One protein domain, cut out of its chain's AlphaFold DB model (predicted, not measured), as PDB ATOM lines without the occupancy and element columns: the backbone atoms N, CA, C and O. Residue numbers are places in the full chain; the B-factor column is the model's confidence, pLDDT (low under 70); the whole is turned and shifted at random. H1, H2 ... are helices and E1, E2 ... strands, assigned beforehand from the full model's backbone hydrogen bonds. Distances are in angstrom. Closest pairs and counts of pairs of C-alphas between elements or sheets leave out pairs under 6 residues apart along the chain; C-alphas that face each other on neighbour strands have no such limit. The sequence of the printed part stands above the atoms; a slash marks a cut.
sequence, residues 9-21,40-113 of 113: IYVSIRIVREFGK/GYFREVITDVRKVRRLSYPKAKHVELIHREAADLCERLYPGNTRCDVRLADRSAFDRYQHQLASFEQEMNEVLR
ATOM      1  N   ILE A   9     -14.574  44.684  19.869       77.44
ATOM      2  CA  ILE A   9     -15.175  44.942  18.569       77.44
ATOM      3  C   ILE A   9     -14.724  43.851  17.607       77.44
ATOM      4  O   ILE A   9     -13.596  43.357  17.684       77.44
ATOM      5  N   TYR A  10     -15.608  43.493  16.688       78.88
ATOM      6  CA  TYR A  10     -15.287  42.573  15.611       78.88
ATOM      7  C   TYR A  10     -15.106  43.392  14.345       78.88
ATOM      8  O   TYR A  10     -15.882  44.308  14.059       78.88
ATOM      9  N   VAL A  11     -14.053  43.093  13.602       75.81
ATOM     10  CA  VAL A  11     -13.725  43.780  12.355       75.81
ATOM     11  C   VAL A  11     -13.509  42.753  11.267       75.81
ATOM     12  O   VAL A  11     -12.831  41.753  11.481       75.81
ATOM     13  N   SER A  12     -14.092  43.003  10.104       77.31
ATOM     14  CA  SER A  12     -13.794  42.276   8.881       77.31
ATOM     15  C   SER A  12     -12.854  43.130   8.045       77.31
ATOM     16  O   SER A  12     -13.159  44.281   7.729       77.31
ATOM     17  N   ILE A  13     -11.700  42.568   7.724       76.06
ATOM     18  CA  ILE A  13     -10.689  43.138   6.852       76.06
ATOM     19  C   ILE A  13     -10.798  42.399   5.528       76.06
ATOM     20  O   ILE A  13     -10.602  41.187   5.462       76.06
ATOM     21  N   ARG A  14     -11.127  43.132   4.472       74.06
ATOM     22  CA  ARG A  14     -11.223  42.612   3.116       74.06
ATOM     23  C   ARG A  14     -10.112  43.221   2.275       74.06
ATOM     24  O   ARG A  14     -10.112  44.420   2.015       74.06
ATOM     25  N   ILE A  15      -9.186  42.390   1.824       69.88
ATOM     26  CA  ILE A  15      -8.128  42.771   0.892       69.88
ATOM     27  C   ILE A  15      -8.592  42.359  -0.498       69.88
ATOM     28  O   ILE A  15      -8.815  41.178  -0.744       69.88
ATOM     29  N   VAL A  16      -8.788  43.332  -1.382       67.62
ATOM     30  CA  VAL A  16      -9.173  43.124  -2.778       67.62
ATOM     31  C   VAL A  16      -7.982  43.474  -3.650       67.62
ATOM     32  O   VAL A  16      -7.622  44.643  -3.773       67.62
ATOM     33  N   ARG A  17      -7.377  42.472  -4.274       62.81
ATOM     34  CA  ARG A  17      -6.307  42.678  -5.250       62.81
ATOM     35  C   ARG A  17      -6.901  42.758  -6.645       62.81
ATOM     36  O   ARG A  17      -7.559  41.811  -7.061       62.81
ATOM     37  N   GLU A  18      -6.677  43.851  -7.364       62.16
ATOM     38  CA  GLU A  18      -7.080  43.971  -8.765       62.16
ATOM     39  C   GLU A  18      -5.873  43.667  -9.656       62.16
ATOM     40  O   GLU A  18      -4.958  44.480  -9.803       62.16
ATOM     41  N   PHE A  19      -5.854  42.484 -10.270       57.16
ATOM     42  CA  PHE A  19      -4.962  42.260 -11.404       57.16
ATOM     43  C   PHE A  19      -5.522  43.092 -12.570       57.16
ATOM     44  O   PHE A  19      -6.737  43.124 -12.766       57.16
ATOM     45  N   GLY A  20      -4.668  43.856 -13.256       52.22
ATOM     46  CA  GLY A  20      -5.085  44.890 -14.213       52.22
ATOM     47  C   GLY A  20      -6.050  44.414 -15.311       52.22
ATOM     48  O   GLY A  20      -6.280  43.224 -15.494       52.22
ATOM     49  N   LYS A  21      -6.601  45.367 -16.077       47.47
ATOM     50  CA  LYS A  21      -7.465  45.072 -17.230       47.47
ATOM     51  C   LYS A  21      -6.734  44.133 -18.196       47.47
ATOM     52  O   LYS A  21      -5.722  44.534 -18.769       47.47
ATOM     53  N   GLY A  40     -12.100  41.282 -17.261       38.41
ATOM     54  CA  GLY A  40     -11.429  40.306 -16.408       38.41
ATOM     55  C   GLY A  40     -10.516  40.986 -15.388       38.41
ATOM     56  O   GLY A  40      -9.300  40.948 -15.519       38.41
ATOM     57  N   TYR A  41     -11.099  41.623 -14.375       46.28
ATOM     58  CA  TYR A  41     -10.415  41.893 -13.124       46.28
ATOM     59  C   TYR A  41     -10.402  40.573 -12.366       46.28
ATOM     60  O   TYR A  41     -11.395  40.202 -11.737       46.28
ATOM     61  N   PHE A  42      -9.285  39.850 -12.405       44.22
ATOM     62  CA  PHE A  42      -9.069  38.850 -11.369       44.22
ATOM     63  C   PHE A  42      -9.072  39.619 -10.041       44.22
ATOM     64  O   PHE A  42      -8.337  40.596  -9.874       44.22
ATOM     65  N   ARG A  43      -9.982  39.247  -9.140       55.34
ATOM     66  CA  ARG A  43     -10.092  39.834  -7.807       55.34
ATOM     67  C   ARG A  43      -9.802  38.750  -6.791       55.34
ATOM     68  O   ARG A  43     -10.654  37.906  -6.537       55.34
ATOM     69  N   GLU A  44      -8.607  38.773  -6.215       56.06
ATOM     70  CA  GLU A  44      -8.334  37.978  -5.020       56.06
ATOM     71  C   GLU A  44      -8.935  38.726  -3.832       56.06
ATOM     72  O   GLU A  44      -8.618  39.896  -3.606       56.06
ATOM     73  N   VAL A  45      -9.869  38.081  -3.131       62.84
ATOM     74  CA  VAL A  45     -10.546  38.648  -1.966       62.84
ATOM     75  C   VAL A  45     -10.130  37.857  -0.739       62.84
ATOM     76  O   VAL A  45     -10.701  36.808  -0.449       62.84
ATOM     77  N   ILE A  46      -9.166  38.381   0.008       65.81
ATOM     78  CA  ILE A  46      -8.794  37.819   1.305       65.81
ATOM     79  C   ILE A  46      -9.698  38.472   2.339       65.81
ATOM     80  O   ILE A  46      -9.683  39.694   2.494       65.81
ATOM     81  N   THR A  47     -10.520  37.671   3.012       70.62
ATOM     82  CA  THR A  47     -11.368  38.145   4.110       70.62
ATOM     83  C   THR A  47     -10.830  37.573   5.411       70.62
ATOM     84  O   THR A  47     -10.827  36.361   5.598       70.62
ATOM     85  N   ASP A  48     -10.373  38.454   6.292       76.06
ATOM     86  CA  ASP A  48      -9.929  38.137   7.648       76.06
ATOM     87  C   ASP A  48     -10.906  38.790   8.633       76.06
ATOM     88  O   ASP A  48     -11.326  39.932   8.429       76.06
ATOM     89  N   VAL A  49     -11.317  38.076   9.679       74.81
ATOM     90  CA  VAL A  49     -12.204  38.622  10.713       74.81
ATOM     91  C   VAL A  49     -11.507  38.534  12.060       74.81
ATOM     92  O   VAL A  49     -11.200  37.448  12.547       74.81
ATOM     93  N   ARG A  50     -11.296  39.687  12.700       74.75
ATOM     94  CA  ARG A  50     -10.553  39.797  13.961       74.75
ATOM     95  C   ARG A  50     -11.436  40.278  15.104       74.75
ATOM     96  O   ARG A  50     -12.226  41.208  14.943       74.75
ATOM     97  N   LYS A  51     -11.238  39.679  16.280       80.06
ATOM     98  CA  LYS A  51     -11.736  40.171  17.572       80.06
ATOM     99  C   LYS A  51     -10.667  41.085  18.178       80.06
ATOM    100  O   LYS A  51      -9.580  40.621  18.512       80.06
ATOM    101  N   VAL A  52     -10.959  42.378  18.307       77.25
ATOM    102  CA  VAL A  52     -10.008  43.390  18.797       77.25
ATOM    103  C   VAL A  52     -10.535  44.012  20.080       77.25
ATOM    104  O   VAL A  52     -11.724  44.312  20.188       77.25
ATOM    105  N   ARG A  53      -9.654  44.200  21.068       78.25
ATOM    106  CA  ARG A  53     -10.033  44.837  22.329       78.25
ATOM    107  C   ARG A  53     -10.421  46.292  22.079       78.25
ATOM    108  O   ARG A  53      -9.701  47.051  21.433       78.25
ATOM    109  N   ARG A  54     -11.558  46.678  22.632       71.06
ATOM    110  CA  ARG A  54     -12.046  48.043  22.710       71.06
ATOM    111  C   ARG A  54     -11.157  48.806  23.692       71.06
ATOM    112  O   ARG A  54     -11.176  48.572  24.894       71.06
ATOM    113  N   LEU A  55     -10.340  49.703  23.172       67.31
ATOM    114  CA  LEU A  55      -9.659  50.738  23.945       67.31
ATOM    115  C   LEU A  55     -10.683  51.813  24.348       67.31
ATOM    116  O   LEU A  55     -11.779  51.911  23.793       67.31
ATOM    117  N   SER A  56     -10.312  52.688  25.277       63.72
ATOM    118  CA  SER A  56     -11.185  53.748  25.809       63.72
ATOM    119  C   SER A  56     -11.538  54.860  24.806       63.72
ATOM    120  O   SER A  56     -12.155  55.859  25.170       63.72
ATOM    121  N   TYR A  57     -11.135  54.729  23.538       63.59
ATOM    122  CA  TYR A  57     -11.472  55.674  22.478       63.59
ATOM    123  C   TYR A  57     -12.891  55.441  21.926       63.59
ATOM    124  O   TYR A  57     -13.409  54.322  21.963       63.59
ATOM    125  N   PRO A  58     -13.526  56.469  21.333       67.56
ATOM    126  CA  PRO A  58     -14.770  56.296  20.589       67.56
ATOM    127  C   PRO A  58     -14.652  55.182  19.536       67.56
ATOM    128  O   PRO A  58     -13.597  55.022  18.916       67.56
ATOM    129  N   LYS A  59     -15.740  54.433  19.292       64.88
ATOM    130  CA  LYS A  59     -15.767  53.294  18.347       64.88
ATOM    131  C   LYS A  59     -15.193  53.647  16.963       64.88
ATOM    132  O   LYS A  59     -14.484  52.840  16.378       64.88
ATOM    133  N   ALA A  60     -15.419  54.872  16.484       64.69
ATOM    134  CA  ALA A  60     -14.901  55.356  15.201       64.69
ATOM    135  C   ALA A  60     -13.359  55.365  15.117       64.69
ATOM    136  O   ALA A  60     -12.806  54.942  14.106       64.69
ATOM    137  N   LYS A  61     -12.658  55.759  16.193       68.06
ATOM    138  CA  LYS A  61     -11.182  55.813  16.210       68.06
ATOM    139  C   LYS A  61     -10.529  54.429  16.173       68.06
ATOM    140  O   LYS A  61      -9.403  54.295  15.714       68.06
ATOM    141  N   HIS A  62     -11.233  53.401  16.643       67.06
ATOM    142  CA  HIS A  62     -10.749  52.023  16.558       67.06
ATOM    143  C   HIS A  62     -10.778  51.496  15.138       67.06
ATOM    144  O   HIS A  62      -9.807  50.906  14.682       67.06
ATOM    145  N   VAL A  63     -11.898  51.723  14.451       66.50
ATOM    146  CA  VAL A  63     -12.053  51.329  13.051       66.50
ATOM    147  C   VAL A  63     -10.987  52.015  12.207       66.50
ATOM    148  O   VAL A  63     -10.365  51.360  11.386       66.50
ATOM    149  N   GLU A  64     -10.712  53.293  12.468       69.94
ATOM    150  CA  GLU A  64      -9.660  54.047  11.784       69.94
ATOM    151  C   GLU A  64      -8.253  53.470  12.026       69.94
ATOM    152  O   GLU A  64      -7.491  53.300  11.076       69.94
ATOM    153  N   LEU A  65      -7.917  53.112  13.272       71.50
ATOM    154  CA  LEU A  65      -6.625  52.499  13.602       71.50
ATOM    155  C   LEU A  65      -6.447  51.143  12.906       71.50
ATOM    156  O   LEU A  65      -5.427  50.908  12.266       71.50
ATOM    157  N   ILE A  66      -7.464  50.281  12.977       71.88
ATOM    158  CA  ILE A  66      -7.458  48.965  12.326       71.88
ATOM    159  C   ILE A  66      -7.398  49.129  10.806       71.88
ATOM    160  O   ILE A  66      -6.704  48.374  10.135       71.88
ATOM    161  N   HIS A  67      -8.082  50.130  10.251       70.69
ATOM    162  CA  HIS A  67      -8.017  50.439   8.828       70.69
ATOM    163  C   HIS A  67      -6.611  50.867   8.400       70.69
ATOM    164  O   HIS A  67      -6.164  50.477   7.324       70.69
ATOM    165  N   ARG A  68      -5.894  51.639   9.227       75.50
ATOM    166  CA  ARG A  68      -4.493  51.987   8.960       75.50
ATOM    167  C   ARG A  68      -3.599  50.749   9.006       75.50
ATOM    168  O   ARG A  68      -2.873  50.512   8.052       75.50
ATOM    169  N   GLU A  69      -3.698  49.935  10.055       75.25
ATOM    170  CA  GLU A  69      -2.895  48.709  10.176       75.25
ATOM    171  C   GLU A  69      -3.171  47.720   9.038       75.25
ATOM    172  O   GLU A  69      -2.248  47.118   8.491       75.25
ATOM    173  N   ALA A  70      -4.437  47.570   8.648       71.12
ATOM    174  CA  ALA A  70      -4.831  46.721   7.537       71.12
ATOM    175  C   ALA A  70      -4.321  47.268   6.198       71.12
ATOM    176  O   ALA A  70      -3.840  46.488   5.382       71.12
ATOM    177  N   ALA A  71      -4.373  48.586   5.977       72.50
ATOM    178  CA  ALA A  71      -3.809  49.214   4.785       72.50
ATOM    179  C   ALA A  71      -2.280  49.045   4.717       72.50
ATOM    180  O   ALA A  71      -1.772  48.640   3.675       72.50
ATOM    181  N   ASP A  72      -1.568  49.254   5.829       77.75
ATOM    182  CA  ASP A  72      -0.118  49.042   5.920       77.75
ATOM    183  C   ASP A  72       0.251  47.573   5.653       77.75
ATOM    184  O   ASP A  72       1.219  47.273   4.951       77.75
ATOM    185  N   LEU A  73      -0.540  46.634   6.187       70.94
ATOM    186  CA  LEU A  73      -0.381  45.206   5.923       70.94
ATOM    187  C   LEU A  73      -0.635  44.872   4.446       70.94
ATOM    188  O   LEU A  73       0.134  44.111   3.860       70.94
ATOM    189  N   CYS A  74      -1.678  45.448   3.839       69.31
ATOM    190  CA  CYS A  74      -1.992  45.261   2.422       69.31
ATOM    191  C   CYS A  74      -0.860  45.752   1.527       69.31
ATOM    192  O   CYS A  74      -0.434  45.013   0.644       69.31
ATOM    193  N   GLU A  75      -0.351  46.958   1.780       73.62
ATOM    194  CA  GLU A  75       0.743  47.553   1.009       73.62
ATOM    195  C   GLU A  75       2.016  46.699   1.099       73.62
ATOM    196  O   GLU A  75       2.719  46.498   0.111       73.62
ATOM    197  N   ARG A  76       2.297  46.132   2.282       75.69
ATOM    198  CA  ARG A  76       3.461  45.265   2.504       75.69
ATOM    199  C   ARG A  76       3.348  43.898   1.838       75.69
ATOM    200  O   ARG A  76       4.349  43.400   1.330       75.69
ATOM    201  N   LEU A  77       2.185  43.254   1.930       66.25
ATOM    202  CA  LEU A  77       1.986  41.901   1.400       66.25
ATOM    203  C   LEU A  77       1.750  41.909  -0.114       66.25
ATOM    204  O   LEU A  77       2.181  40.990  -0.806       66.25
ATOM    205  N   TYR A  78       1.085  42.946  -0.627       67.88
ATOM    206  CA  TYR A  78       0.624  43.025  -2.010       67.88
ATOM    207  C   TYR A  78       0.875  44.428  -2.591       67.88
ATOM    208  O   TYR A  78      -0.076  45.185  -2.810       67.88
ATOM    209  N   PRO A  79       2.145  44.785  -2.854       65.25
ATOM    210  CA  PRO A  79       2.490  46.093  -3.398       65.25
ATOM    211  C   PRO A  79       1.877  46.290  -4.795       65.25
ATOM    212  O   PRO A  79       2.093  45.483  -5.702       65.25
ATOM    213  N   GLY A  80       1.132  47.386  -4.967       66.19
ATOM    214  CA  GLY A  80       0.462  47.763  -6.217       66.19
ATOM    215  C   GLY A  80      -0.961  47.202  -6.386       66.19
ATOM    216  O   GLY A  80      -1.222  46.036  -6.113       66.19
ATOM    217  N   ASN A  81      -1.882  48.054  -6.865       61.25
ATOM    218  CA  ASN A  81      -3.294  47.768  -7.200       61.25
ATOM    219  C   ASN A  81      -4.074  46.900  -6.189       61.25
ATOM    220  O   ASN A  81      -4.935  46.098  -6.564       61.25
ATOM    221  N   THR A  82      -3.813  47.093  -4.900       65.81
ATOM    222  CA  THR A  82      -4.522  46.403  -3.820       65.81
ATOM    223  C   THR A  82      -5.372  47.403  -3.047       65.81
ATOM    224  O   THR A  82      -4.888  48.438  -2.595       65.81
ATOM    225  N   ARG A  83      -6.661  47.105  -2.889       70.06
ATOM    226  CA  ARG A  83      -7.604  47.884  -2.087       70.06
ATOM    227  C   ARG A  83      -7.900  47.143  -0.789       70.06
ATOM    228  O   ARG A  83      -8.400  46.024  -0.819       70.06
ATOM    229  N   CYS A  84      -7.664  47.792   0.345       70.25
ATOM    230  CA  CYS A  84      -8.134  47.323   1.646       70.25
ATOM    231  C   CYS A  84      -9.491  47.956   1.979       70.25
ATOM    232  O   CYS A  84      -9.688  49.150   1.750       70.25
ATOM    233  N   ASP A  85     -10.422  47.172   2.513       72.81
ATOM    234  CA  ASP A  85     -11.692  47.637   3.065       72.81
ATOM    235  C   ASP A  85     -11.873  47.029   4.460       72.81
ATOM    236  O   ASP A  85     -11.896  45.807   4.612       72.81
ATOM    237  N   VAL A  86     -11.982  47.876   5.485       72.81
ATOM    238  CA  VAL A  86     -12.207  47.447   6.870       72.81
ATOM    239  C   VAL A  86     -13.599  47.857   7.306       72.81
ATOM    240  O   VAL A  86     -13.954  49.036   7.293       72.81
ATOM    241  N   ARG A  87     -14.384  46.876   7.749       74.38
ATOM    242  CA  ARG A  87     -15.761  47.072   8.202       74.38
ATOM    243  C   ARG A  87     -15.953  46.521   9.601       74.38
ATOM    244  O   ARG A  87     -15.342  45.524   9.979       74.38
ATOM    245  N   LEU A  88     -16.851  47.146  10.356       75.19
ATOM    246  CA  LEU A  88     -17.346  46.552  11.591       75.19
ATOM    247  C   LEU A  88     -18.110  45.274  11.250       75.19
ATOM    248  O   LEU A  88     -18.977  45.269  10.376       75.19
ATOM    249  N   ALA A  89     -17.767  44.208  11.952       73.88
ATOM    250  CA  ALA A  89     -18.473  42.948  11.928       73.88
ATOM    251  C   ALA A  89     -19.261  42.793  13.232       73.88
ATOM    252  O   ALA A  89     -18.953  43.415  14.253       73.88
ATOM    253  N   ASP A  90     -20.287  41.955  13.193       80.69
ATOM    254  CA  ASP A  90     -20.903  41.450  14.410       80.69
ATOM    255  C   ASP A  90     -20.192  40.172  14.879       80.69
ATOM    256  O   ASP A  90     -19.393  39.563  14.160       80.69
ATOM    257  N   ARG A  91     -20.502  39.758  16.108       80.00
ATOM    258  CA  ARG A  91     -19.979  38.523  16.694       80.00
ATOM    259  C   ARG A  91     -20.288  37.293  15.836       80.00
ATOM    260  O   ARG A  91     -19.432  36.437  15.667       80.00
ATOM    261  N   SER A  92     -21.482  37.229  15.246       79.44
ATOM    262  CA  SER A  92     -21.908  36.074  14.451       79.44
ATOM    263  C   SER A  92     -21.056  35.890  13.191       79.44
ATOM    264  O   SER A  92     -20.804  34.764  12.769       79.44
ATOM    265  N   ALA A  93     -20.599  36.985  12.580       72.44
ATOM    266  CA  ALA A  93     -19.699  36.957  11.437       72.44
ATOM    267  C   ALA A  93     -18.312  36.434  11.823       72.44
ATOM    268  O   ALA A  93     -17.732  35.658  11.065       72.44
ATOM    269  N   PHE A  94     -17.811  36.804  13.005       80.56
ATOM    270  CA  PHE A  94     -16.575  36.244  13.550       80.56
ATOM    271  C   PHE A  94     -16.706  34.743  13.829       80.56
ATOM    272  O   PHE A  94     -15.861  33.973  13.383       80.56
ATOM    273  N   ASP A  95     -17.791  34.311  14.475       82.06
ATOM    274  CA  ASP A  95     -18.009  32.894  14.788       82.06
ATOM    275  C   ASP A  95     -18.087  32.041  13.507       82.06
ATOM    276  O   ASP A  95     -17.436  31.001  13.408       82.06
ATOM    277  N   ARG A  96     -18.808  32.508  12.473       82.69
ATOM    278  CA  ARG A  96     -18.853  31.832  11.162       82.69
ATOM    279  C   ARG A  96     -17.472  31.721  10.514       82.69
ATOM    280  O   ARG A  96     -17.154  30.670   9.966       82.69
ATOM    281  N   TYR A  97     -16.670  32.781  10.581       80.19
ATOM    282  CA  TYR A  97     -15.310  32.777  10.044       80.19
ATOM    283  C   TYR A  97     -14.414  31.764  10.770       80.19
ATOM    284  O   TYR A  97     -13.716  30.989  10.123       80.19
ATOM    285  N   GLN A  98     -14.489  31.704  12.104       81.38
ATOM    286  CA  GLN A  98     -13.750  30.717  12.897       81.38
ATOM    287  C   GLN A  98     -14.143  29.281  12.535       81.38
ATOM    288  O   GLN A  98     -13.274  28.430  12.363       81.38
ATOM    289  N   HIS A  99     -15.441  29.015  12.354       85.06
ATOM    290  CA  HIS A  99     -15.903  27.706  11.893       85.06
ATOM    291  C   HIS A  99     -15.361  27.349  10.505       85.06
ATOM    292  O   HIS A  99     -14.913  26.224  10.305       85.06
ATOM    293  N   GLN A 100     -15.358  28.297   9.564       82.56
ATOM    294  CA  GLN A 100     -14.812  28.078   8.223       82.56
ATOM    295  C   GLN A 100     -13.309  27.780   8.242       82.56
ATOM    296  O   GLN A 100     -12.875  26.870   7.542       82.56
ATOM    297  N   LEU A 101     -12.529  28.502   9.054       80.56
ATOM    298  CA  LEU A 101     -11.100  28.228   9.221       80.56
ATOM    299  C   LEU A 101     -10.857  26.821   9.767       80.56
ATOM    300  O   LEU A 101     -10.041  26.094   9.214       80.56
ATOM    301  N   ALA A 102     -11.600  26.416  10.800       81.88
ATOM    302  CA  ALA A 102     -11.470  25.082  11.377       81.88
ATOM    303  C   ALA A 102     -11.809  23.976  10.361       81.88
ATOM    304  O   ALA A 102     -11.100  22.975  10.278       81.88
ATOM    305  N   SER A 103     -12.863  24.163   9.557       82.19
ATOM    306  CA  SER A 103     -13.202  23.234   8.471       82.19
ATOM    307  C   SER A 103     -12.107  23.175   7.405       82.19
ATOM    308  O   SER A 103     -11.717  22.086   6.998       82.19
ATOM    309  N   PHE A 104     -11.558  24.323   7.005       78.25
ATOM    310  CA  PHE A 104     -10.469  24.386   6.032       78.25
ATOM    311  C   PHE A 104      -9.188  23.707   6.540       78.25
ATOM    312  O   PHE A 104      -8.555  22.952   5.807       78.25
ATOM    313  N   GLU A 105      -8.809  23.926   7.802       79.00
ATOM    314  CA  GLU A 105      -7.666  23.249   8.429       79.00
ATOM    315  C   GLU A 105      -7.865  21.730   8.481       79.00
ATOM    316  O   GLU A 105      -6.915  20.972   8.270       79.00
ATOM    317  N   GLN A 106      -9.090  21.269   8.741       81.06
ATOM    318  CA  GLN A 106      -9.409  19.847   8.716       81.06
ATOM    319  C   GLN A 106      -9.260  19.267   7.303       81.06
ATOM    320  O   GLN A 106      -8.554  18.274   7.132       81.06
ATOM    321  N   GLU A 107      -9.852  19.908   6.293       77.56
ATOM    322  CA  GLU A 107      -9.739  19.491   4.890       77.56
ATOM    323  C   GLU A 107      -8.274  19.472   4.422       77.56
ATOM    324  O   GLU A 107      -7.817  18.498   3.825       77.56
ATOM    325  N   MET A 108      -7.488  20.500   4.757       77.88
ATOM    326  CA  MET A 108      -6.056  20.549   4.445       77.88
ATOM    327  C   MET A 108      -5.277  19.400   5.097       77.88
ATOM    328  O   MET A 108      -4.419  18.799   4.450       77.88
ATOM    329  N   ASN A 109      -5.576  19.064   6.354       77.81
ATOM    330  CA  ASN A 109      -4.939  17.942   7.046       77.81
ATOM    331  C   ASN A 109      -5.320  16.577   6.451       77.81
ATOM    332  O   ASN A 109      -4.528  15.640   6.537       77.81
ATOM    333  N   GLU A 110      -6.510  16.450   5.865       75.50
ATOM    334  CA  GLU A 110      -6.944  15.242   5.158       75.50
ATOM    335  C   GLU A 110      -6.271  15.110   3.783       75.50
ATOM    336  O   GLU A 110      -5.894  14.007   3.404       75.50
ATOM    337  N   VAL A 111      -6.046  16.221   3.071       76.12
ATOM    338  CA  VAL A 111      -5.345  16.246   1.769       76.12
ATOM    339  C   VAL A 111      -3.836  15.994   1.899       76.12
ATOM    340  O   VAL A 111      -3.215  15.468   0.979       76.12
ATOM    341  N   LEU A 112      -3.227  16.381   3.024       66.19
ATOM    342  CA  LEU A 112      -1.792  16.206   3.286       66.19
ATOM    343  C   LEU A 112      -1.425  14.829   3.885       66.19
ATOM    344  O   LEU A 112      -0.251  14.609   4.199       66.19
ATOM    345  N   ARG A 113      -2.397  13.926   4.065       54.56
ATOM    346  CA  ARG A 113      -2.201  12.533   4.505       54.56
ATOM    347  C   ARG A 113      -2.167  11.565   3.329       54.56
ATOM    348  O   ARG A 113      -1.406  10.580   3.450       54.56
TER     349      ARG A 113
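AT A GLANCE: This is residues 9 to 21 and 40 to 113 of the 113 residues of an uncharacterized protein of Pirellula sp. SH-Sr6A (UniProt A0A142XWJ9). A twisted sheet of three long strands has H1 packed over one face, mainly over E3 and E1, while H2 packs on the other face with its residues 91 to 98 only. The rest of H2 runs on past the sheet as an arm, and residues 99 to 113 stick out free. The printed part has 87 residues, with three named strands and two named helices in the order E1, E2, H1, E3, H2; the sheet's order is E2, E1, E3, all antiparallel, and the class is mixed, helices and strands. The whole is loose, with a radius of gyration of the C-alphas of 15.2 A, and spans 47 by 35 by 20 A.

IN THESE COORDINATES: In the sheet, E1 is residues 9 to 18, 28.5 A from first to last C-alpha, and begins at C-alpha 9 (-15.175, 44.942, 18.569). E2 is residues 43 to 53, 30.5 A long, and E3 is residues 82 to 89, 21.3 A long. H1 is residues 59 to 77, 27.1 A long, with C-alpha 59 at (-15.767, 53.294, 18.347). H2 is residues 91 to 111, 30.5 A long, and ends at C-alpha 111 (-5.345, 16.246, 1.769).

HOW THE PARTS SIT: E1 is the inner strand, and E2 and E3 are edge strands. E2 and E1 are antiparallel at 161 degrees, with N 13 and O 48 within hydrogen-bond range at 2.8 A. E1 and E3 are antiparallel at 158 degrees, with N 14 and O 85 within hydrogen-bond range at 2.8 A. H1 is on the sheet; its closest C-alphas to E3 are those of His 67 and Val 86, 5.5 A apart. E2, H1 and E3 form a split strand-helix-strand unit, two strands running the same way with E1 between them in the sheet, and its crossover is right-handed. H2 is on the opposite face from H1, giving three layers, with helices on both faces of the sheet. Its height over the sheet is 9.0 A, and its closest C-alphas to E2 are those of Val 49 and Phe 94, 5.7 A apart. It lies over E2 and only just over E1, on which 3 of its C-alphas fall. It runs slantwise to the strands, only just, at 59 degrees to E2 on the local plane. H1 and H2 are apart. In H1 and H2 every O i to N i+4 pair is within hydrogen-bond range.

THE WHOLE: The two C-alphas farthest apart are those of Pro 58 and Arg 113, at 48.3 A. Without the free stretch, the body of 72 residues spans 43 by 25 by 16 A. Residues 22 to 39 are not printed, and C-alphas 21 and 40 are 6.3 A apart across the cut, which lies in the link from E1 to E2. The links that are printed whole, E2 to H1, H1 to E3 and E3 to H2, are tight. The mean pLDDT of the printed part is 70.9; 33 residues are under 70, among them 15 to 21, 40 to 46 and 55 to 64.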